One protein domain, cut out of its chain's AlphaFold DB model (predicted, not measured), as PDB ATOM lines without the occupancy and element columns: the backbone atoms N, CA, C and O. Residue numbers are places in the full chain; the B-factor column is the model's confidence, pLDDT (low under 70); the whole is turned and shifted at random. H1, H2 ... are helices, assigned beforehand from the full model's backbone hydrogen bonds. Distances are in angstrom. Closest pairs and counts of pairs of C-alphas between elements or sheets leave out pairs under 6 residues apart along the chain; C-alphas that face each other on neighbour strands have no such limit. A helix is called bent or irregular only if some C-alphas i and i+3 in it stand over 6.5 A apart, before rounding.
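AT A GLANCE: This is residues 264 to 410 of the 604 residues of an uncharacterized protein of Polyangiaceae bacterium (UniProt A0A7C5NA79). A compact, all-helix body is built round one long helix, H5, which runs through the middle with H2, H3, H6 and H7 packed round it. H1 fills the side between H2, H3 and H4, and H4 and H8 stand at opposite ends of the body. The printed part has 147 residues with eight named helices, H1 to H8 in chain order, and no named strand. The radius of gyration of the C-alphas is 14.2 A, and the spans are 38 by 36 by 26 A.

HOW THE PARTS SIT: Begin at H5, residues 337 to 352, which with H3, residues 296 to 307, is the hub, each touching five other helices. Look at Ala 299 and Ile 349, whose C-alphas, 5.1 A apart, are the closest of H3 and H5; the tilt is shallow, 26 degrees, opposite ways. H6, residues 355 to 367, touches H5 at a shallow tilt of 25 degrees, closest at the C-alphas of Thr 346 and Ala 361, 5.4 A. H3, H5 and H6 form an up-and-down bundle, each running against the one before it; H5 and H6 are also a hairpin. H7, residues 370 to 377, touches H5 the same way at 8 degrees, a shallow tilt, closest at the C-alphas of Thr 343 and Gly 372, 5.0 A. H2, residues 284 to 294, touches H5 with residues 347 to 352 of H5 alone, at a steep tilt of 44 degrees; the C-alphas of Ser 292 and Val 352 are closest, 4.2 A. H1, residues 265 to 275, forms a hairpin with H2, closest at the C-alphas of Ala 275 and Ala 284, 4.5 A. H4, residues 311 to 326, touches H5 at a steep tilt of 58 degrees, closest at the C-alphas of Tyr 321 and Ala 337, 5.7 A. H8, residues 387 to 399, touches H7, closest at the C-alphas of Ala 377 and Phe 393, 5.5 A; H8 and H5 are apart. Every O i to N i+4 pair is within hydrogen-bond range in H2, H3, H4, H5, H7 and H8, against 5 of 7 in H1 and 7 of 9 in H6.

IN THESE COORDINATES: Find C-alpha 265 at (99.236, -70.763, 401.282), where H1 begins. H4 is 22.7 A long. H5 runs 23.0 A from C-alpha 337 at (93.848, -72.571, 376.209). H6, 19.6 A, is irregular, with C-alphas 356 and 359 7.2 A apart; H1 is only just irregular, with C-alphas 266 and 269 6.8 A apart. H8 ends at C-alpha 399, (114.759, -73.769, 367.539).

THE WHOLE: The C-alphas farthest apart are those of Glu 326 and Glu 387, 42.0 A. The printed part has no cut and no long link. Its mean pLDDT is 95.5, and no printed residue is under 70.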
ATOM      1  N   LYS A 264     101.121 -66.584 402.609       97.38
ATOM      2  CA  LYS A 264     100.048 -67.472 403.064       97.38
ATOM      3  C   LYS A 264      99.674 -68.440 401.950       97.38
ATOM      4  O   LYS A 264      99.388 -68.014 400.836       97.38
ATOM      5  N   ALA A 265      99.628 -69.737 402.254       97.50
ATOM      6  CA  ALA A 265      99.236 -70.763 401.282       97.50
ATOM      7  C   ALA A 265      97.815 -70.540 400.721       97.50
ATOM      8  O   ALA A 265      97.553 -70.840 399.563       97.50
ATOM      9  N   SER A 266      96.918 -69.936 401.505       97.81
ATOM     10  CA  SER A 266      95.576 -69.512 401.078       97.81
ATOM     11  C   SER A 266      95.576 -68.490 399.935       97.81
ATOM     12  O   SER A 266      94.583 -68.387 399.221       97.81
ATOM     13  N   ALA A 267      96.680 -67.769 399.715       98.31
ATOM     14  CA  ALA A 267      96.819 -66.831 398.606       98.31
ATOM     15  C   ALA A 267      97.230 -67.495 397.280       98.31
ATOM     16  O   ALA A 267      97.138 -66.849 396.235       98.31
ATOM     17  N   VAL A 268      97.656 -68.767 397.293       98.56
ATOM     18  CA  VAL A 268      98.135 -69.468 396.089       98.56
ATOM     19  C   VAL A 268      97.052 -69.518 395.018       98.56
ATOM     20  O   VAL A 268      97.306 -69.120 393.888       98.56
ATOM     21  N   GLU A 269      95.835 -69.950 395.354       98.50
ATOM     22  CA  GLU A 269      94.770 -70.075 394.354       98.50
ATOM     23  C   GLU A 269      94.356 -68.711 393.753       98.50
ATOM     24  O   GLU A 269      94.332 -68.609 392.523       98.50
ATOM     25  N   PRO A 270      94.100 -67.639 394.536       98.56
ATOM     26  CA  PRO A 270      93.857 -66.304 393.979       98.56
ATOM     27  C   PRO A 270      94.965 -65.796 393.045       98.56
ATOM     28  O   PRO A 270      94.664 -65.250 391.984       98.56
ATOM     29  N   LEU A 271      96.237 -65.991 393.405       98.69
ATOM     30  CA  LEU A 271      97.376 -65.574 392.581       98.69
ATOM     31  C   LEU A 271      97.501 -66.419 391.308       98.69
ATOM     32  O   LEU A 271      97.698 -65.866 390.226       98.69
ATOM     33  N   MET A 272      97.303 -67.738 391.403       98.69
ATOM     34  CA  MET A 272      97.273 -68.633 390.242       98.69
ATOM     35  C   MET A 272      96.162 -68.253 389.263       98.69
ATOM     36  O   MET A 272      96.382 -68.262 388.056       98.69
ATOM     37  N   ARG A 273      94.981 -67.857 389.755       98.62
ATOM     38  CA  ARG A 273      93.890 -67.367 388.896       98.62
ATOM     39  C   ARG A 273      94.272 -66.121 388.101       98.62
ATOM     40  O   ARG A 273      93.756 -65.957 387.001       98.62
ATOM     41  N   VAL A 274      95.136 -65.259 388.643       98.44
ATOM     42  CA  VAL A 274      95.660 -64.088 387.926       98.44
ATOM     43  C   VAL A 274      96.717 -64.484 386.910       98.44
ATOM     44  O   VAL A 274      96.621 -64.052 385.768       98.44
ATOM     45  N   ALA A 275      97.675 -65.333 387.287       97.94
ATOM     46  CA  ALA A 275      98.701 -65.815 386.360       97.94
ATOM     47  C   ALA A 275      98.092 -66.560 385.154       97.94
ATOM     48  O   ALA A 275      98.589 -66.451 384.040       97.94
ATOM     49  N   LEU A 276      96.986 -67.282 385.361       97.81
ATOM     50  CA  LEU A 276      96.280 -68.045 384.326       97.81
ATOM     51  C   LEU A 276      95.259 -67.229 383.508       97.81
ATOM     52  O   LEU A 276      94.617 -67.798 382.626       97.81
ATOM     53  N   ASP A 277      95.056 -65.941 383.798       97.06
ATOM     54  CA  ASP A 277      94.091 -65.086 383.095       97.06
ATOM     55  C   ASP A 277      94.799 -64.213 382.043       97.06
ATOM     56  O   ASP A 277      95.475 -63.251 382.416       97.06
ATOM     57  N   PRO A 278      94.616 -64.468 380.731       94.81
ATOM     58  CA  PRO A 278      95.256 -63.669 379.682       94.81
ATOM     59  C   PRO A 278      94.894 -62.179 379.727       94.81
ATOM     60  O   PRO A 278      95.682 -61.326 379.326       94.81
ATOM     61  N   GLN A 279      93.713 -61.828 380.249       93.81
ATOM     62  CA  GLN A 279      93.298 -60.425 380.376       93.81
ATOM     63  C   GLN A 279      94.047 -59.696 381.500       93.81
ATOM     64  O   GLN A 279      93.916 -58.482 381.641       93.81
ATOM     65  N   LYS A 280      94.823 -60.427 382.308       96.31
ATOM     66  CA  LYS A 280      95.632 -59.912 383.413       96.31
ATOM     67  C   LYS A 280      97.133 -60.063 383.171       96.31
ATOM     68  O   LYS A 280      97.890 -60.090 384.140       96.31
ATOM     69  N   HIS A 281      97.574 -60.116 381.913       93.81
ATOM     70  CA  HIS A 281      98.995 -60.219 381.565       93.81
ATOM     71  C   HIS A 281      99.860 -59.139 382.249       93.81
ATOM     72  O   HIS A 281     100.912 -59.469 382.784       93.81
ATOM     73  N   ASP A 282      99.378 -57.897 382.394       94.50
ATOM     74  CA  ASP A 282     100.101 -56.824 383.105       94.50
ATOM     75  C   ASP A 282     100.217 -57.012 384.636       94.50
ATOM     76  O   ASP A 282     101.025 -56.361 385.309       94.50
ATOM     77  N   VAL A 283      99.382 -57.877 385.223       97.19
ATOM     78  CA  VAL A 283      99.399 -58.220 386.658       97.19
ATOM     79  C   VAL A 283     100.135 -59.541 386.894       97.19
ATOM     80  O   VAL A 283     100.710 -59.733 387.968       97.19
ATOM     81  N   ALA A 284     100.155 -60.435 385.901       96.56
ATOM     82  CA  ALA A 284     100.728 -61.772 386.002       96.56
ATOM     83  C   ALA A 284     102.182 -61.787 386.517       96.56
ATOM     84  O   ALA A 284     102.433 -62.562 387.439       96.56
ATOM     85  N   PRO A 285     103.111 -60.902 386.087       94.94
ATOM     86  CA  PRO A 285     104.462 -60.858 386.651       94.94
ATOM     87  C   PRO A 285     104.484 -60.644 388.170       94.94
ATOM     88  O   PRO A 285     105.197 -61.343 388.882       94.94
ATOM     89  N   ALA A 286     103.649 -59.737 388.694       95.88
ATOM     90  CA  ALA A 286     103.550 -59.506 390.137       95.88
ATOM     91  C   ALA A 286     102.907 -60.699 390.870       95.88
ATOM     92  O   ALA A 286     103.245 -60.974 392.021       95.88
ATOM     93  N   ALA A 287     101.989 -61.421 390.218       97.88
ATOM     94  CA  ALA A 287     101.399 -62.635 390.773       97.88
ATOM     95  C   ALA A 287     102.399 -63.802 390.810       97.88
ATOM     96  O   ALA A 287     102.480 -64.491 391.823       97.88
ATOM     97  N   ILE A 288     103.196 -63.993 389.755       97.06
ATOM     98  CA  ILE A 288     104.261 -65.005 389.679       97.06
ATOM     99  C   ILE A 288     105.360 -64.702 390.705       97.06
ATOM    100  O   ILE A 288     105.775 -65.596 391.442       97.06
ATOM    101  N   GLU A 289     105.767 -63.438 390.838       94.62
ATOM    102  CA  GLU A 289     106.687 -62.977 391.886       94.62
ATOM    103  C   GLU A 289     106.138 -63.292 393.293       94.62
ATOM    104  O   GLU A 289     106.848 -63.804 394.163       94.62
ATOM    105  N   ALA A 290     104.849 -63.034 393.530       95.81
ATOM    106  CA  ALA A 290     104.196 -63.346 394.797       95.81
ATOM    107  C   ALA A 290     104.114 -64.859 395.069       95.81
ATOM    108  O   ALA A 290     104.335 -65.290 396.201       95.81
ATOM    109  N   LEU A 291     103.846 -65.672 394.043       97.50
ATOM    110  CA  LEU A 291     103.853 -67.136 394.120       97.50
ATOM    111  C   LEU A 291     105.258 -67.678 394.424       97.50
ATOM    112  O   LEU A 291     105.397 -68.542 395.289       97.50
ATOM    113  N   SER A 292     106.301 -67.116 393.806       94.88
ATOM    114  CA  SER A 292     107.703 -67.426 394.127       94.88
ATOM    115  C   SER A 292     108.026 -67.122 395.593       94.88
ATOM    116  O   SER A 292     108.597 -67.957 396.293       94.88
ATOM    117  N   ASN A 293     107.554 -65.981 396.109       93.50
ATOM    118  CA  ASN A 293     107.685 -65.629 397.525       93.50
ATOM    119  C   ASN A 293     106.946 -66.585 398.480       93.50
ATOM    120  O   ASN A 293     107.389 -66.746 399.620       93.50
ATOM    121  N   ILE A 294     105.838 -67.204 398.050       95.38
ATOM    122  CA  ILE A 294     105.124 -68.236 398.824       95.38
ATOM    123  C   ILE A 294     105.901 -69.564 398.821       95.38
ATOM    124  O   ILE A 294     105.920 -70.259 399.838       95.38
ATOM    125  N   GLY A 295     106.565 -69.916 397.717       94.31
ATOM    126  CA  GLY A 295     107.454 -71.075 397.635       94.31
ATOM    127  C   GLY A 295     106.728 -72.396 397.351       94.31
ATOM    128  O   GLY A 295     105.938 -72.492 396.414       94.31
ATOM    129  N   ALA A 296     107.010 -73.439 398.144       95.12
ATOM    130  CA  ALA A 296     106.571 -74.816 397.864       95.12
ATOM    131  C   ALA A 296     105.056 -74.981 397.603       95.12
ATOM    132  O   ALA A 296     104.717 -75.593 396.590       95.12
ATOM    133  N   PRO A 297     104.137 -74.382 398.397       97.19
ATOM    134  CA  PRO A 297     102.703 -74.503 398.128       97.19
ATOM    135  C   PRO A 297     102.299 -74.003 396.733       97.19
ATOM    136  O   PRO A 297     101.394 -74.557 396.113       97.19
ATOM    137  N   ALA A 298     102.979 -72.970 396.222       97.75
ATOM    138  CA  ALA A 298     102.737 -72.450 394.881       97.75
ATOM    139  C   ALA A 298     103.264 -73.394 393.793       97.75
ATOM    140  O   ALA A 298     102.559 -73.637 392.817       97.75
ATOM    141  N   ALA A 299     104.458 -73.967 393.972       97.00
ATOM    142  CA  ALA A 299     105.005 -74.957 393.041       97.00
ATOM    143  C   ALA A 299     104.151 -76.235 392.979       97.00
ATOM    144  O   ALA A 299     103.959 -76.789 391.898       97.00
ATOM    145  N   ASP A 300     103.598 -76.685 394.106       97.75
ATOM    146  CA  ASP A 300     102.732 -77.867 394.163       97.75
ATOM    147  C   ASP A 300     101.445 -77.670 393.357       97.75
ATOM    148  O   ASP A 300     101.120 -78.493 392.499       97.75
ATOM    149  N   VAL A 301     100.752 -76.546 393.564       98.62
ATOM    150  CA  VAL A 301      99.575 -76.180 392.757       98.62
ATOM    151  C   VAL A 301      99.971 -75.961 391.292       98.62
ATOM    152  O   VAL A 301      99.290 -76.459 390.398       98.62
ATOM    153  N   ALA A 302     101.114 -75.308 391.062       98.56
ATOM    154  CA  ALA A 302     101.896 -75.259 389.825       98.56
ATOM    155  C   ALA A 302     101.828 -76.557 389.005       98.56
ATOM    156  O   ALA A 302     101.278 -76.637 387.902       98.56
ATOM    157  N   ARG A 303     102.381 -77.609 389.615       98.56
ATOM    158  CA  ARG A 303     102.499 -78.950 389.041       98.56
ATOM    159  C   ARG A 303     101.143 -79.603 388.810       98.56
ATOM    160  O   ARG A 303     100.937 -80.156 387.735       98.56
ATOM    161  N   GLN A 304     100.207 -79.478 389.750       98.56
ATOM    162  CA  GLN A 304      98.850 -80.017 389.586       98.56
ATOM    163  C   GLN A 304      98.088 -79.341 388.436       98.56
ATOM    164  O   GLN A 304      97.320 -79.990 387.727       98.56
ATOM    165  N   VAL A 305      98.277 -78.034 388.221       98.62
ATOM    166  CA  VAL A 305      97.710 -77.339 387.056       98.62
ATOM    167  C   VAL A 305      98.366 -77.839 385.774       98.62
ATOM    168  O   VAL A 305      97.656 -78.089 384.803       98.62
ATOM    169  N   LEU A 306      99.690 -78.015 385.757       98.25
ATOM    170  CA  LEU A 306     100.435 -78.496 384.592       98.25
ATOM    171  C   LEU A 306     100.036 -79.931 384.184       98.25
ATOM    172  O   LEU A 306      99.851 -80.198 382.986       98.25
ATOM    173  N   SER A 307      99.850 -80.827 385.161       97.75
ATOM    174  CA  SER A 307      99.447 -82.229 384.959       97.75
ATOM    175  C   SER A 307      97.949 -82.421 384.705       97.75
ATOM    176  O   SER A 307      97.537 -83.490 384.263       97.75
ATOM    177  N   GLY A 308      97.127 -81.389 384.917       97.56
ATOM    178  CA  GLY A 308      95.679 -81.471 384.717       97.56
ATOM    179  C   GLY A 308      94.909 -82.045 385.914       97.56
ATOM    180  O   GLY A 308      93.765 -82.469 385.765       97.56
ATOM    181  N   GLU A 309      95.496 -82.034 387.108       98.31
ATOM    182  CA  GLU A 309      94.879 -82.526 388.347       98.31
ATOM    183  C   GLU A 309      94.035 -81.453 389.062       98.31
ATOM    184  O   GLU A 309      93.022 -81.778 389.686       98.31
ATOM    185  N   HIS A 310      94.373 -80.163 388.934       98.31
ATOM    186  CA  HIS A 310      93.697 -79.080 389.668       98.31
ATOM    187  C   HIS A 310      92.437 -78.535 388.959       98.31
ATOM    188  O   HIS A 310      92.407 -77.391 388.489       98.31
ATOM    189  N   GLN A 311      91.354 -79.320 388.930       98.25
ATOM    190  CA  GLN A 311      90.136 -79.048 388.139       98.25
ATOM    191  C   GLN A 311      89.583 -77.614 388.248       98.25
ATOM    192  O   GLN A 311      89.265 -77.010 387.228       98.25
ATOM    193  N   ALA A 312      89.534 -77.023 389.446       98.25
ATOM    194  CA  ALA A 312      89.006 -75.666 389.626       98.25
ATOM    195  C   ALA A 312      89.800 -74.588 388.854       98.25
ATOM    196  O   ALA A 312      89.211 -73.679 388.270       98.25
ATOM    197  N   LEU A 313      91.131 -74.708 388.810       98.31
ATOM    198  CA  LEU A 313      92.002 -73.770 388.095       98.31
ATOM    199  C   LEU A 313      92.019 -74.059 386.593       98.31
ATOM    200  O   LEU A 313      92.135 -73.124 385.807       98.31
ATOM    201  N   LEU A 314      91.845 -75.322 386.192       98.19
ATOM    202  CA  LEU A 314      91.679 -75.695 384.784       98.19
ATOM    203  C   LEU A 314      90.401 -75.093 384.199       98.19
ATOM    204  O   LEU A 314      90.452 -74.467 383.143       98.19
ATOM    205  N   SER A 315      89.271 -75.232 384.902       97.94
ATOM    206  CA  SER A 315      88.005 -74.618 384.491       97.94
ATOM    207  C   SER A 315      88.128 -73.098 384.423       97.94
ATOM    208  O   SER A 315      87.768 -72.508 383.409       97.94
ATOM    209  N   HIS A 316      88.723 -72.469 385.445       97.62
ATOM    210  CA  HIS A 316      88.980 -71.026 385.433       97.62
ATOM    211  C   HIS A 316      89.829 -70.603 384.226       97.62
ATOM    212  O   HIS A 316      89.414 -69.724 383.478       97.62
ATOM    213  N   ALA A 317      90.978 -71.243 383.987       97.12
ATOM    214  CA  ALA A 317      91.859 -70.916 382.863       97.12
ATOM    215  C   ALA A 317      91.139 -71.056 381.512       97.12
ATOM    216  O   ALA A 317      91.213 -70.155 380.676       97.12
ATOM    217  N   ALA A 318      90.379 -72.138 381.316       97.44
ATOM    218  CA  ALA A 318      89.603 -72.354 380.100       97.44
ATOM    219  C   ALA A 318      88.527 -71.274 379.899       97.44
ATOM    220  O   ALA A 318      88.315 -70.813 378.776       97.44
ATOM    221  N   ASP A 319      87.840 -70.861 380.964       97.19
ATOM    222  CA  ASP A 319      86.806 -69.827 380.913       97.19
ATOM    223  C   ASP A 319      87.404 -68.452 380.599       97.19
ATOM    224  O   ASP A 319      86.903 -67.734 379.730       97.19
ATOM    225  N   ARG A 320      88.508 -68.081 381.259       95.88
ATOM    226  CA  ARG A 320      89.211 -66.814 381.005       95.88
ATOM    227  C   ARG A 320      89.819 -66.768 379.610       95.88
ATOM    228  O   ARG A 320      89.711 -65.738 378.954       95.88
ATOM    229  N   TYR A 321      90.345 -67.888 379.120       95.81
ATOM    230  CA  TYR A 321      90.811 -68.007 377.743       95.81
ATOM    231  C   TYR A 321      89.693 -67.748 376.724       95.81
ATOM    232  O   TYR A 321      89.874 -66.950 375.806       95.81
ATOM    233  N   ARG A 322      88.513 -68.369 376.895       95.88
ATOM    234  CA  ARG A 322      87.365 -68.130 375.999       95.88
ATOM    235  C   ARG A 322      86.959 -66.657 375.989       95.88
ATOM    236  O   ARG A 322      86.841 -66.081 374.914       95.88
ATOM    237  N   ASN A 323      86.859 -66.037 377.165       93.12
ATOM    238  CA  ASN A 323      86.548 -64.610 377.284       93.12
ATOM    239  C   ASN A 323      87.608 -63.713 376.616       93.12
ATOM    240  O   ASN A 323      87.265 -62.723 375.977       93.12
ATOM    241  N   ALA A 324      88.897 -64.035 376.764       92.56
ATOM    242  CA  ALA A 324      89.985 -63.287 376.133       92.56
ATOM    243  C   ALA A 324      89.940 -63.401 374.603       92.56
ATOM    244  O   ALA A 324      90.129 -62.406 373.908       92.56
ATOM    245  N   ARG A 325      89.622 -64.592 374.081       93.19
ATOM    246  CA  ARG A 325      89.467 -64.835 372.643       93.19
ATOM    247  C   ARG A 325      88.271 -64.087 372.056       93.19
ATOM    248  O   ARG A 325      88.375 -63.550 370.963       93.19
ATOM    249  N   GLU A 326      87.152 -64.024 372.775       91.88
ATOM    250  CA  GLU A 326      85.978 -63.234 372.367       91.88
ATOM    251  C   GLU A 326      86.276 -61.730 372.283       91.88
ATOM    252  O   GLU A 326      85.651 -61.030 371.488       91.88
ATOM    253  N   LYS A 327      87.241 -61.243 373.074       89.69
ATOM    254  CA  LYS A 327      87.714 -59.854 373.056       89.69
ATOM    255  C   LYS A 327      88.930 -59.604 372.154       89.69
ATOM    256  O   LYS A 327      89.441 -58.494 372.165       89.69
ATOM    257  N   ASP A 328      89.396 -60.602 371.401       88.69
ATOM    258  CA  ASP A 328      90.567 -60.483 370.516       88.69
ATOM    259  C   ASP A 328      91.850 -60.003 371.235       88.69
ATOM    260  O   ASP A 328      92.625 -59.195 370.726       88.69
ATOM    261  N   VAL A 329      92.080 -60.487 372.464       84.94
ATOM    262  CA  VAL A 329      93.298 -60.156 373.223       84.94
ATOM    263  C   VAL A 329      94.524 -60.729 372.505       84.94
ATOM    264  O   VAL A 329      94.625 -61.941 372.324       84.94
ATOM    265  N   ALA A 330      95.491 -59.873 372.160       81.69
ATOM    266  CA  ALA A 330      96.671 -60.240 371.367       81.69
ATOM    267  C   ALA A 330      97.426 -61.478 371.897       81.69
ATOM    268  O   ALA A 330      97.827 -62.337 371.118       81.69
ATOM    269  N   ASP A 331      97.552 -61.609 373.221       75.38
ATOM    270  CA  ASP A 331      98.257 -62.712 373.896       75.38
ATOM    271  C   ASP A 331      97.628 -64.107 373.698       75.38
ATOM    272  O   ASP A 331      98.263 -65.115 374.030       75.38
ATOM    273  N   VAL A 332      96.386 -64.187 373.202       86.19
ATOM    274  CA  VAL A 332      95.691 -65.456 372.907       86.19
ATOM    275  C   VAL A 332      95.471 -65.700 371.416       86.19
ATOM    276  O   VAL A 332      94.973 -66.763 371.043       86.19
ATOM    277  N   VAL A 333      95.832 -64.742 370.561       84.75
ATOM    278  CA  VAL A 333      95.747 -64.912 369.106       84.75
ATOM    279  C   VAL A 333      96.694 -66.041 368.696       84.75
ATOM    280  O   VAL A 333      97.838 -66.092 369.135       84.75
ATOM    281  N   ASP A 334      96.186 -66.979 367.896       89.31
ATOM    282  CA  ASP A 334      96.912 -68.157 367.393       89.31
ATOM    283  C   ASP A 334      97.462 -69.130 368.450       89.31
ATOM    284  O   ASP A 334      98.273 -70.001 368.137       89.31
ATOM    285  N   ARG A 335      96.978 -69.044 369.692       93.94
ATOM    286  CA  ARG A 335      97.319 -69.985 370.767       93.94
ATOM    287  C   ARG A 335      96.111 -70.842 371.134       93.94
ATOM    288  O   ARG A 335      95.010 -70.672 370.607       93.94
ATOM    289  N   THR A 336      96.300 -71.810 372.019       95.38
ATOM    290  CA  THR A 336      95.219 -72.582 372.639       95.38
ATOM    291  C   THR A 336      95.120 -72.283 374.135       95.38
ATOM    292  O   THR A 336      96.033 -71.726 374.746       95.38
ATOM    293  N   ALA A 337      94.001 -72.675 374.756       94.88
ATOM    294  CA  ALA A 337      93.848 -72.571 376.209       94.88
ATOM    295  C   ALA A 337      94.935 -73.361 376.959       94.88
ATOM    296  O   ALA A 337      95.401 -72.927 378.014       94.88
ATOM    297  N   ASP A 338      95.351 -74.502 376.401       96.50
ATOM    298  CA  ASP A 338      96.406 -75.328 376.976       96.50
ATOM    299  C   ASP A 338      97.781 -74.676 376.847       96.50
ATOM    300  O   ASP A 338      98.523 -74.693 377.825       96.50
ATOM    301  N   ASP A 339      98.093 -74.029 375.723       96.50
ATOM    302  CA  ASP A 339      99.378 -73.340 375.527       96.50
ATOM    303  C   ASP A 339      99.598 -72.250 376.581       96.50
ATOM    304  O   ASP A 339     100.640 -72.196 377.245       96.50
ATOM    305  N   VAL A 340      98.579 -71.412 376.799       95.88
ATOM    306  CA  VAL A 340      98.619 -70.362 377.822       95.88
ATOM    307  C   VAL A 340      98.754 -70.978 379.214       95.88
ATOM    308  O   VAL A 340      99.624 -70.569 379.984       95.88
ATOM    309  N   ARG A 341      97.926 -71.979 379.541       97.50
ATOM    310  CA  ARG A 341      97.949 -72.651 380.847       97.50
ATOM    311  C   ARG A 341      99.311 -73.283 381.136       97.50
ATOM    312  O   ARG A 341      99.843 -73.080 382.226       97.50
ATOM    313  N   ILE A 342      99.855 -74.050 380.188       98.31
ATOM    314  CA  ILE A 342     101.148 -74.735 380.308       98.31
ATOM    315  C   ILE A 342     102.252 -73.703 380.512       98.31
ATOM    316  O   ILE A 342     103.029 -73.845 381.454       98.31
ATOM    317  N   THR A 343     102.272 -72.636 379.706       97.75
ATOM    318  CA  THR A 343     103.247 -71.543 379.848       97.75
ATOM    319  C   THR A 343     103.224 -70.963 381.260       97.75
ATOM    320  O   THR A 343     104.245 -70.941 381.941       97.75
ATOM    321  N   GLN A 344     102.053 -70.531 381.730       98.06
ATOM    322  CA  GLN A 344     101.924 -69.812 383.000       98.06
ATOM    323  C   GLN A 344     102.190 -70.711 384.213       98.06
ATOM    324  O   GLN A 344     102.900 -70.311 385.133       98.06
ATOM    325  N   ALA A 345     101.691 -71.953 384.207       98.56
ATOM    326  CA  ALA A 345     101.998 -72.914 385.267       98.56
ATOM    327  C   ALA A 345     103.503 -73.230 385.322       98.56
ATOM    328  O   ALA A 345     104.083 -73.301 386.406       98.56
ATOM    329  N   THR A 346     104.151 -73.357 384.162       98.69
ATOM    330  CA  THR A 346     105.592 -73.620 384.082       98.69
ATOM    331  C   THR A 346     106.414 -72.435 384.579       98.69
ATOM    332  O   THR A 346     107.325 -72.636 385.378       98.69
ATOM    333  N   LEU A 347     106.056 -71.201 384.205       98.19
ATOM    334  CA  LEU A 347     106.714 -69.988 384.706       98.19
ATOM    335  C   LEU A 347     106.629 -69.871 386.231       98.19
ATOM    336  O   LEU A 347     107.602 -69.473 386.862       98.19
ATOM    337  N   VAL A 348     105.514 -70.276 386.851       98.25
ATOM    338  CA  VAL A 348     105.409 -70.329 388.320       98.25
ATOM    339  C   VAL A 348     106.389 -71.345 388.913       98.25
ATOM    340  O   VAL A 348     107.091 -71.019 389.868       98.25
ATOM    341  N   ILE A 349     106.482 -72.555 388.349       98.19
ATOM    342  CA  ILE A 349     107.426 -73.587 388.816       98.19
ATOM    343  C   ILE A 349     108.875 -73.083 388.703       98.19
ATOM    344  O   ILE A 349     109.646 -73.201 389.659       98.19
ATOM    345  N   VAL A 350     109.224 -72.479 387.564       97.56
ATOM    346  CA  VAL A 350     110.549 -71.910 387.287       97.56
ATOM    347  C   VAL A 350     110.870 -70.752 388.236       97.56
ATOM    348  O   VAL A 350     111.919 -70.762 388.873       97.56
ATOM    349  N   ALA A 351     109.945 -69.809 388.425       96.06
ATOM    350  CA  ALA A 351     110.139 -68.657 389.305       96.06
ATOM    351  C   ALA A 351     110.323 -69.055 390.778       96.06
ATOM    352  O   ALA A 351     111.107 -68.426 391.498       96.06
ATOM    353  N   VAL A 352     109.621 -70.099 391.242       95.62
ATOM    354  CA  VAL A 352     109.829 -70.692 392.577       95.62
ATOM    355  C   VAL A 352     111.211 -71.359 392.661       95.62
ATOM    356  O   VAL A 352     111.856 -71.323 393.708       95.62
ATOM    357  N   GLY A 353     111.695 -71.936 391.558       95.12
ATOM    358  CA  GLY A 353     113.098 -72.300 391.386       95.12
ATOM    359  C   GLY A 353     113.570 -73.456 392.264       95.12
ATOM    360  O   GLY A 353     114.739 -73.477 392.646       95.12
ATOM    361  N   ARG A 354     112.690 -74.383 392.657       93.69
ATOM    362  CA  ARG A 354     113.052 -75.542 393.491       93.69
ATOM    363  C   ARG A 354     113.570 -76.706 392.649       93.69
ATOM    364  O   ARG A 354     113.070 -76.961 391.557       93.69
ATOM    365  N   ALA A 355     114.516 -77.465 393.206       93.81
ATOM    366  CA  ALA A 355     115.102 -78.630 392.541       93.81
ATOM    367  C   ALA A 355     114.053 -79.687 392.149       93.81
ATOM    368  O   ALA A 355     114.092 -80.199 391.032       93.81
ATOM    369  N   ASP A 356     113.079 -79.953 393.024       94.44
ATOM    370  CA  ASP A 356     111.978 -80.907 392.804       94.44
ATOM    371  C   ASP A 356     110.941 -80.448 391.757       94.44
ATOM    372  O   ASP A 356     110.094 -81.238 391.336       94.44
ATOM    373  N   GLY A 357     111.015 -79.189 391.311       96.06
ATOM    374  CA  GLY A 357     110.222 -78.640 390.213       96.06
ATOM    375  C   GLY A 357     110.884 -78.766 388.837       96.06
ATOM    376  O   GLY A 357     110.200 -78.596 387.831       96.06
ATOM    377  N   THR A 358     112.181 -79.086 388.770       96.75
ATOM    378  CA  THR A 358     112.975 -79.050 387.525       96.75
ATOM    379  C   THR A 358     112.396 -79.950 386.437       96.75
ATOM    380  O   THR A 358     112.188 -79.504 385.315       96.75
ATOM    381  N   GLU A 359     112.083 -81.208 386.757       97.94
ATOM    382  CA  GLU A 359     111.539 -82.153 385.773       97.94
ATOM    383  C   GLU A 359     110.190 -81.679 385.215       97.94
ATOM    384  O   GLU A 359     109.985 -81.688 384.003       97.94
ATOM    385  N   ALA A 360     109.303 -81.196 386.093       98.38
ATOM    386  CA  ALA A 360     108.014 -80.648 385.693       98.38
ATOM    387  C   ALA A 360     108.180 -79.386 384.832       98.38
ATOM    388  O   ALA A 360     107.456 -79.216 383.855       98.38
ATOM    389  N   ALA A 361     109.152 -78.526 385.146       98.44
ATOM    390  CA  ALA A 361     109.442 -77.348 384.338       98.44
ATOM    391  C   ALA A 361     109.947 -77.715 382.934       98.44
ATOM    392  O   ALA A 361     109.488 -77.142 381.950       98.44
ATOM    393  N   LEU A 362     110.839 -78.705 382.828       98.56
ATOM    394  CA  LEU A 362     111.336 -79.194 381.539       98.56
ATOM    395  C   LEU A 362     110.246 -79.921 380.735       98.56
ATOM    396  O   LEU A 362     110.215 -79.806 379.511       98.56
ATOM    397  N   ASP A 363     109.334 -80.644 381.390       98.50
ATOM    398  CA  ASP A 363     108.141 -81.197 380.733       98.50
ATOM    399  C   ASP A 363     107.233 -80.091 380.188       98.50
ATOM    400  O   ASP A 363     106.836 -80.125 379.023       98.50
ATOM    401  N   GLY A 364     106.960 -79.074 381.008       98.44
ATOM    402  CA  GLY A 364     106.183 -77.905 380.617       98.44
ATOM    403  C   GLY A 364     106.795 -77.154 379.439       98.44
ATOM    404  O   GLY A 364     106.084 -76.848 378.485       98.44
ATOM    405  N   LEU A 365     108.118 -76.950 379.448       98.44
ATOM    406  CA  LEU A 365     108.864 -76.382 378.324       98.44
ATOM    407  C   LEU A 365     108.650 -77.203 377.046       98.44
ATOM    408  O   LEU A 365     108.253 -76.648 376.031       98.44
ATOM    409  N   ARG A 366     108.838 -78.527 377.080       98.31
ATOM    410  CA  ARG A 366     108.659 -79.380 375.887       98.31
ATOM    411  C   ARG A 366     107.237 -79.353 375.323       98.31
ATOM    412  O   ARG A 366     107.057 -79.567 374.128       98.31
ATOM    413  N   ARG A 367     106.236 -79.129 376.175       98.00
ATOM    414  CA  ARG A 367     104.812 -79.116 375.808       98.00
ATOM    415  C   ARG A 367     104.286 -77.736 375.420       98.00
ATOM    416  O   ARG A 367     103.162 -77.659 374.935       98.00
ATOM    417  N   ALA A 368     105.038 -76.669 375.678       97.75
ATOM    418  CA  ALA A 368     104.611 -75.312 375.376       97.75
ATOM    419  C   ALA A 368     104.646 -75.027 373.864       97.75
ATOM    420  O   ALA A 368     105.439 -75.598 373.111       97.75
ATOM    421  N   ASP A 369     103.810 -74.088 373.429       96.06
ATOM    422  CA  ASP A 369     103.877 -73.507 372.091       96.06
ATOM    423  C   ASP A 369     105.190 -72.723 371.893       96.06
ATOM    424  O   ASP A 369     105.865 -72.410 372.874       96.06
ATOM    425  N   PRO A 370     105.593 -72.359 370.660       95.88
ATOM    426  CA  PRO A 370     106.850 -71.642 370.434       95.88
ATOM    427  C   PRO A 370     107.026 -70.392 371.310       95.88
ATOM    428  O   PRO A 370     108.089 -70.227 371.905       95.88
ATOM    429  N   ILE A 371     105.984 -69.562 371.462       94.75
ATOM    430  CA  ILE A 371     106.024 -68.364 372.321       94.75
ATOM    431  C   ILE A 371     106.233 -68.767 373.784       94.75
ATOM    432  O   ILE A 371     107.108 -68.221 374.460       94.75
ATOM    433  N   GLY A 372     105.458 -69.741 374.270       96.12
ATOM    434  CA  GLY A 372     105.593 -70.282 375.617       96.12
ATOM    435  C   GLY A 372     106.980 -70.861 375.893       96.12
ATOM    436  O   GLY A 372     107.561 -70.552 376.931       96.12
ATOM    437  N   ARG A 373     107.554 -71.617 374.945       97.56
ATOM    438  CA  ARG A 373     108.920 -72.161 375.034       97.56
ATOM    439  C   ARG A 373     109.948 -71.062 375.228       97.56
ATOM    440  O   ARG A 373     110.734 -71.135 376.166       97.56
ATOM    441  N   GLY A 374     109.900 -70.023 374.395       96.75
ATOM    442  CA  GLY A 374     110.800 -68.879 374.513       96.75
ATOM    443  C   GLY A 374     110.671 -68.162 375.860       96.75
ATOM    444  O   GLY A 374     111.680 -67.868 376.497       96.75
ATOM    445  N   ARG A 375     109.438 -67.932 376.337       96.25
ATOM    446  CA  ARG A 375     109.186 -67.292 377.643       96.25
ATOM    447  C   ARG A 375     109.714 -68.128 378.807       96.25
ATOM    448  O   ARG A 375     110.351 -67.584 379.697       96.25
ATOM    449  N   ILE A 376     109.473 -69.439 378.797       97.88
ATOM    450  CA  ILE A 376     109.972 -70.346 379.839       97.88
ATOM    451  C   ILE A 376     111.503 -70.402 379.803       97.88
ATOM    452  O   ILE A 376     112.131 -70.289 380.849       97.88
ATOM    453  N   ALA A 377     112.103 -70.549 378.616       97.81
ATOM    454  CA  ALA A 377     113.552 -70.645 378.458       97.81
ATOM    455  C   ALA A 377     114.294 -69.397 378.952       97.81
ATOM    456  O   ALA A 377     115.367 -69.533 379.536       97.81
ATOM    457  N   ALA A 378     113.711 -68.208 378.780       96.38
ATOM    458  CA  ALA A 378     114.277 -66.958 379.284       96.38
ATOM    459  C   ALA A 378     114.407 -66.905 380.820       96.38
ATOM    460  O   ALA A 378     115.197 -66.114 381.315       96.38
ATOM    461  N   GLU A 379     113.667 -67.745 381.550       96.38
ATOM    462  CA  GLU A 379     113.642 -67.771 383.020       96.38
ATOM    463  C   GLU A 379     114.274 -69.053 383.604       96.38
ATOM    464  O   GLU A 379     114.328 -69.227 384.822       96.38
ATOM    465  N   LEU A 380     114.718 -69.999 382.763       97.19
ATOM    466  CA  LEU A 380     115.188 -71.323 383.205       97.19
ATOM    467  C   LEU A 380     116.401 -71.266 384.148       97.19
ATOM    468  O   LEU A 380     116.601 -72.207 384.918       97.19
ATOM    469  N   ASP A 381     117.179 -70.183 384.132       96.12
ATOM    470  CA  ASP A 381     118.300 -69.951 385.050       96.12
ATOM    471  C   ASP A 381     117.851 -69.813 386.519       96.12
ATOM    472  O   ASP A 381     118.649 -69.994 387.442       96.12
ATOM    473  N   ALA A 382     116.560 -69.561 386.766       95.81
ATOM    474  CA  ALA A 382     115.987 -69.565 388.107       95.81
ATOM    475  C   ALA A 382     115.921 -70.972 388.738       95.81
ATOM    476  O   ALA A 382     115.790 -71.086 389.964       95.81
ATOM    477  N   LEU A 383     116.022 -72.045 387.944       96.06
ATOM    478  CA  LEU A 383     116.159 -73.416 388.441       96.06
ATOM    479  C   LEU A 383     117.602 -73.685 388.910       96.06
ATOM    480  O   LEU A 383     118.537 -73.008 388.488       96.06
ATOM    481  N   PRO A 384     117.836 -74.675 389.790       93.81
ATOM    482  CA  PRO A 384     119.196 -75.121 390.075       93.81
ATOM    483  C   PRO A 384     119.895 -75.569 388.787       93.81
ATOM    484  O   PRO A 384     119.350 -76.378 388.035       93.81
ATOM    485  N   SER A 385     121.101 -75.051 388.541       92.94
ATOM    486  CA  SER A 385     121.845 -75.345 387.319       92.94
ATOM    487  C   SER A 385     122.066 -76.850 387.155       92.94
ATOM    488  O   SER A 385     122.596 -77.519 388.044       92.94
ATOM    489  N   SER A 386     121.684 -77.372 385.997       96.00
ATOM    490  CA  SER A 386     121.915 -78.754 385.589       96.00
ATOM    491  C   SER A 386     122.241 -78.812 384.098       96.00
ATOM    492  O   SER A 386     121.865 -77.916 383.339       96.00
ATOM    493  N   GLU A 387     122.906 -79.883 383.668       97.12
ATOM    494  CA  GLU A 387     123.166 -80.128 382.244       97.12
ATOM    495  C   GLU A 387     121.854 -80.191 381.446       97.12
ATOM    496  O   GLU A 387     121.740 -79.560 380.403       97.12
ATOM    497  N   ALA A 388     120.822 -80.845 381.992       97.69
ATOM    498  CA  ALA A 388     119.515 -80.964 381.349       97.69
ATOM    499  C   ALA A 388     118.822 -79.608 381.134       97.69
ATOM    500  O   ALA A 388     118.259 -79.367 380.070       97.69
ATOM    501  N   SER A 389     118.859 -78.710 382.125       97.56
ATOM    502  CA  SER A 389     118.286 -77.365 381.978       97.56
ATOM    503  C   SER A 389     119.070 -76.508 380.987       97.56
ATOM    504  O   SER A 389     118.466 -75.769 380.215       97.56
ATOM    505  N   LEU A 390     120.403 -76.619 380.999       97.81
ATOM    506  CA  LEU A 390     121.270 -75.867 380.095       97.81
ATOM    507  C   LEU A 390     121.076 -76.315 378.643       97.81
ATOM    508  O   LEU A 390     120.986 -75.476 377.751       97.81
ATOM    509  N   GLU A 391     120.969 -77.622 378.415       98.31
ATOM    510  CA  GLU A 391     120.713 -78.168 377.083       98.31
ATOM    511  C   GLU A 391     119.328 -77.767 376.576       98.31
ATOM    512  O   GLU A 391     119.213 -77.244 375.476       98.31
ATOM    513  N   ALA A 392     118.295 -77.867 377.415       98.31
ATOM    514  CA  ALA A 392     116.950 -77.423 377.052       98.31
ATOM    515  C   ALA A 392     116.892 -75.926 376.681       98.31
ATOM    516  O   ALA A 392     116.148 -75.524 375.781       98.31
ATOM    517  N   PHE A 393     117.691 -75.088 377.352       98.25
ATOM    518  CA  PHE A 393     117.858 -73.684 376.981       98.25
ATOM    519  C   PHE A 393     118.521 -73.532 375.607       98.25
ATOM    520  O   PHE A 393     118.001 -72.795 374.768       98.25
ATOM    521  N   ARG A 394     119.627 -74.242 375.349       98.25
ATOM    522  CA  ARG A 394     120.326 -74.210 374.052       98.25
ATOM    523  C   ARG A 394     119.433 -74.677 372.909       98.25
ATOM    524  O   ARG A 394     119.310 -73.955 371.925       98.25
ATOM    525  N   GLU A 395     118.758 -75.811 373.077       98.19
ATOM    526  CA  GLU A 395     117.794 -76.342 372.108       98.19
ATOM    527  C   GLU A 395     116.702 -75.307 371.807       98.19
ATOM    528  O   GLU A 395     116.396 -75.035 370.650       98.19
ATOM    529  N   THR A 396     116.162 -74.646 372.838       97.69
ATOM    530  CA  THR A 396     115.139 -73.611 372.637       97.69
ATOM    531  C   THR A 396     115.683 -72.413 371.861       97.69
ATOM    532  O   THR A 396     114.981 -71.874 371.007       97.69
ATOM    533  N   VAL A 397     116.916 -71.982 372.133       97.00
ATOM    534  CA  VAL A 397     117.577 -70.895 371.396       97.00
ATOM    535  C   VAL A 397     117.770 -71.259 369.925       97.00
ATOM    536  O   VAL A 397     117.502 -70.426 369.060       97.00
ATOM    537  N   GLU A 398     118.217 -72.480 369.640       96.62
ATOM    538  CA  GLU A 398     118.463 -72.973 368.280       96.62
ATOM    539  C   GLU A 398     117.161 -73.145 367.479       96.62
ATOM    540  O   GLU A 398     117.118 -72.805 366.296       96.62
ATOM    541  N   ASP A 399     116.087 -73.585 368.136       96.12
ATOM    542  CA  ASP A 399     114.759 -73.769 367.539       96.12
ATOM    543  C   ASP A 399     113.954 -72.466 367.381       96.12
ATOM    544  O   ASP A 399     112.925 -72.446 366.695       96.12
ATOM    545  N   SER A 400     114.350 -71.384 368.058       95.12
ATOM    546  CA  SER A 400     113.547 -70.161 368.137       95.12
ATOM    547  C   SER A 400     113.637 -69.319 366.860       95.12
ATOM    548  O   SER A 400     114.732 -68.913 366.459       95.12
ATOM    549  N   PRO A 401     112.496 -68.930 366.256       92.25
ATOM    550  CA  PRO A 401     112.488 -67.927 365.200       92.25
ATOM    551  C   PRO A 401     113.070 -66.590 365.677       92.25
ATOM    552  O   PRO A 401     112.872 -66.161 366.818       92.25
ATOM    553  N   LEU A 402     113.750 -65.888 364.768       89.75
ATOM    554  CA  LEU A 402     114.398 -64.604 365.053       89.75
ATOM    555  C   LEU A 402     113.413 -63.483 365.436       89.75
ATOM    556  O   LEU A 402     113.821 -62.509 366.061       89.75
ATOM    557  N   ASP A 403     112.137 -63.597 365.079       89.06
ATOM    558  CA  ASP A 403     111.094 -62.585 365.289       89.06
ATOM    559  C   ASP A 403     109.997 -63.006 366.286       89.06
ATOM    560  O   ASP A 403     109.046 -62.251 366.505       89.06
ATOM    561  N   LEU A 404     110.142 -64.170 366.927       90.56
ATOM    562  CA  LEU A 404     109.162 -64.734 367.861       90.56
ATOM    563  C   LEU A 404     108.860 -63.771 369.035       90.56
ATOM    564  O   LEU A 404     109.786 -63.345 369.713       90.56
ATOM    565  N   PRO A 405     107.607 -63.427 369.372       88.56
ATOM    566  CA  PRO A 405     107.310 -62.447 370.424       88.56
ATOM    567  C   PRO A 405     107.465 -63.036 371.841       88.56
ATOM    568  O   PRO A 405     106.486 -63.317 372.528       88.56
ATOM    569  N   ILE A 406     108.708 -63.237 372.285       88.38
ATOM    570  CA  ILE A 406     109.021 -63.772 373.617       88.38
ATOM    571  C   ILE A 406     108.668 -62.745 374.702       88.38
ATOM    572  O   ILE A 406     107.945 -63.083 375.639       88.38
ATOM    573  N   ALA A 407     109.110 -61.494 374.550       84.12
ATOM    574  CA  ALA A 407     108.849 -60.402 375.486       84.12
ATOM    575  C   ALA A 407     108.421 -59.118 374.753       84.12
ATOM    576  O   ALA A 407     108.681 -58.955 373.559       84.12
ATOM    577  N   ASP A 408     107.805 -58.184 375.482       78.19
ATOM    578  CA  ASP A 408     107.341 -56.906 374.919       78.19
ATOM    579  C   ASP A 408     108.504 -56.046 374.402       78.19
ATOM    580  O   ASP A 408     108.411 -55.419 373.345       78.19
ATOM    581  N   GLU A 409     109.619 -56.043 375.137       78.62
ATOM    582  CA  GLU A 409     110.804 -55.230 374.836       78.62
ATOM    583  C   GLU A 409     111.752 -55.904 373.834       78.62
ATOM    584  O   GLU A 409     112.483 -55.231 373.099       78.62
ATOM    585  N   HIS A 410     111.746 -57.237 373.783       81.38
ATOM    586  CA  HIS A 410     112.694 -58.025 373.005       81.38
ATOM    587  C   HIS A 410     111.982 -59.131 372.232       81.38
ATOM    588  O   HIS A 410     111.355 -60.025 372.800       81.38
TER     589      HIS A 410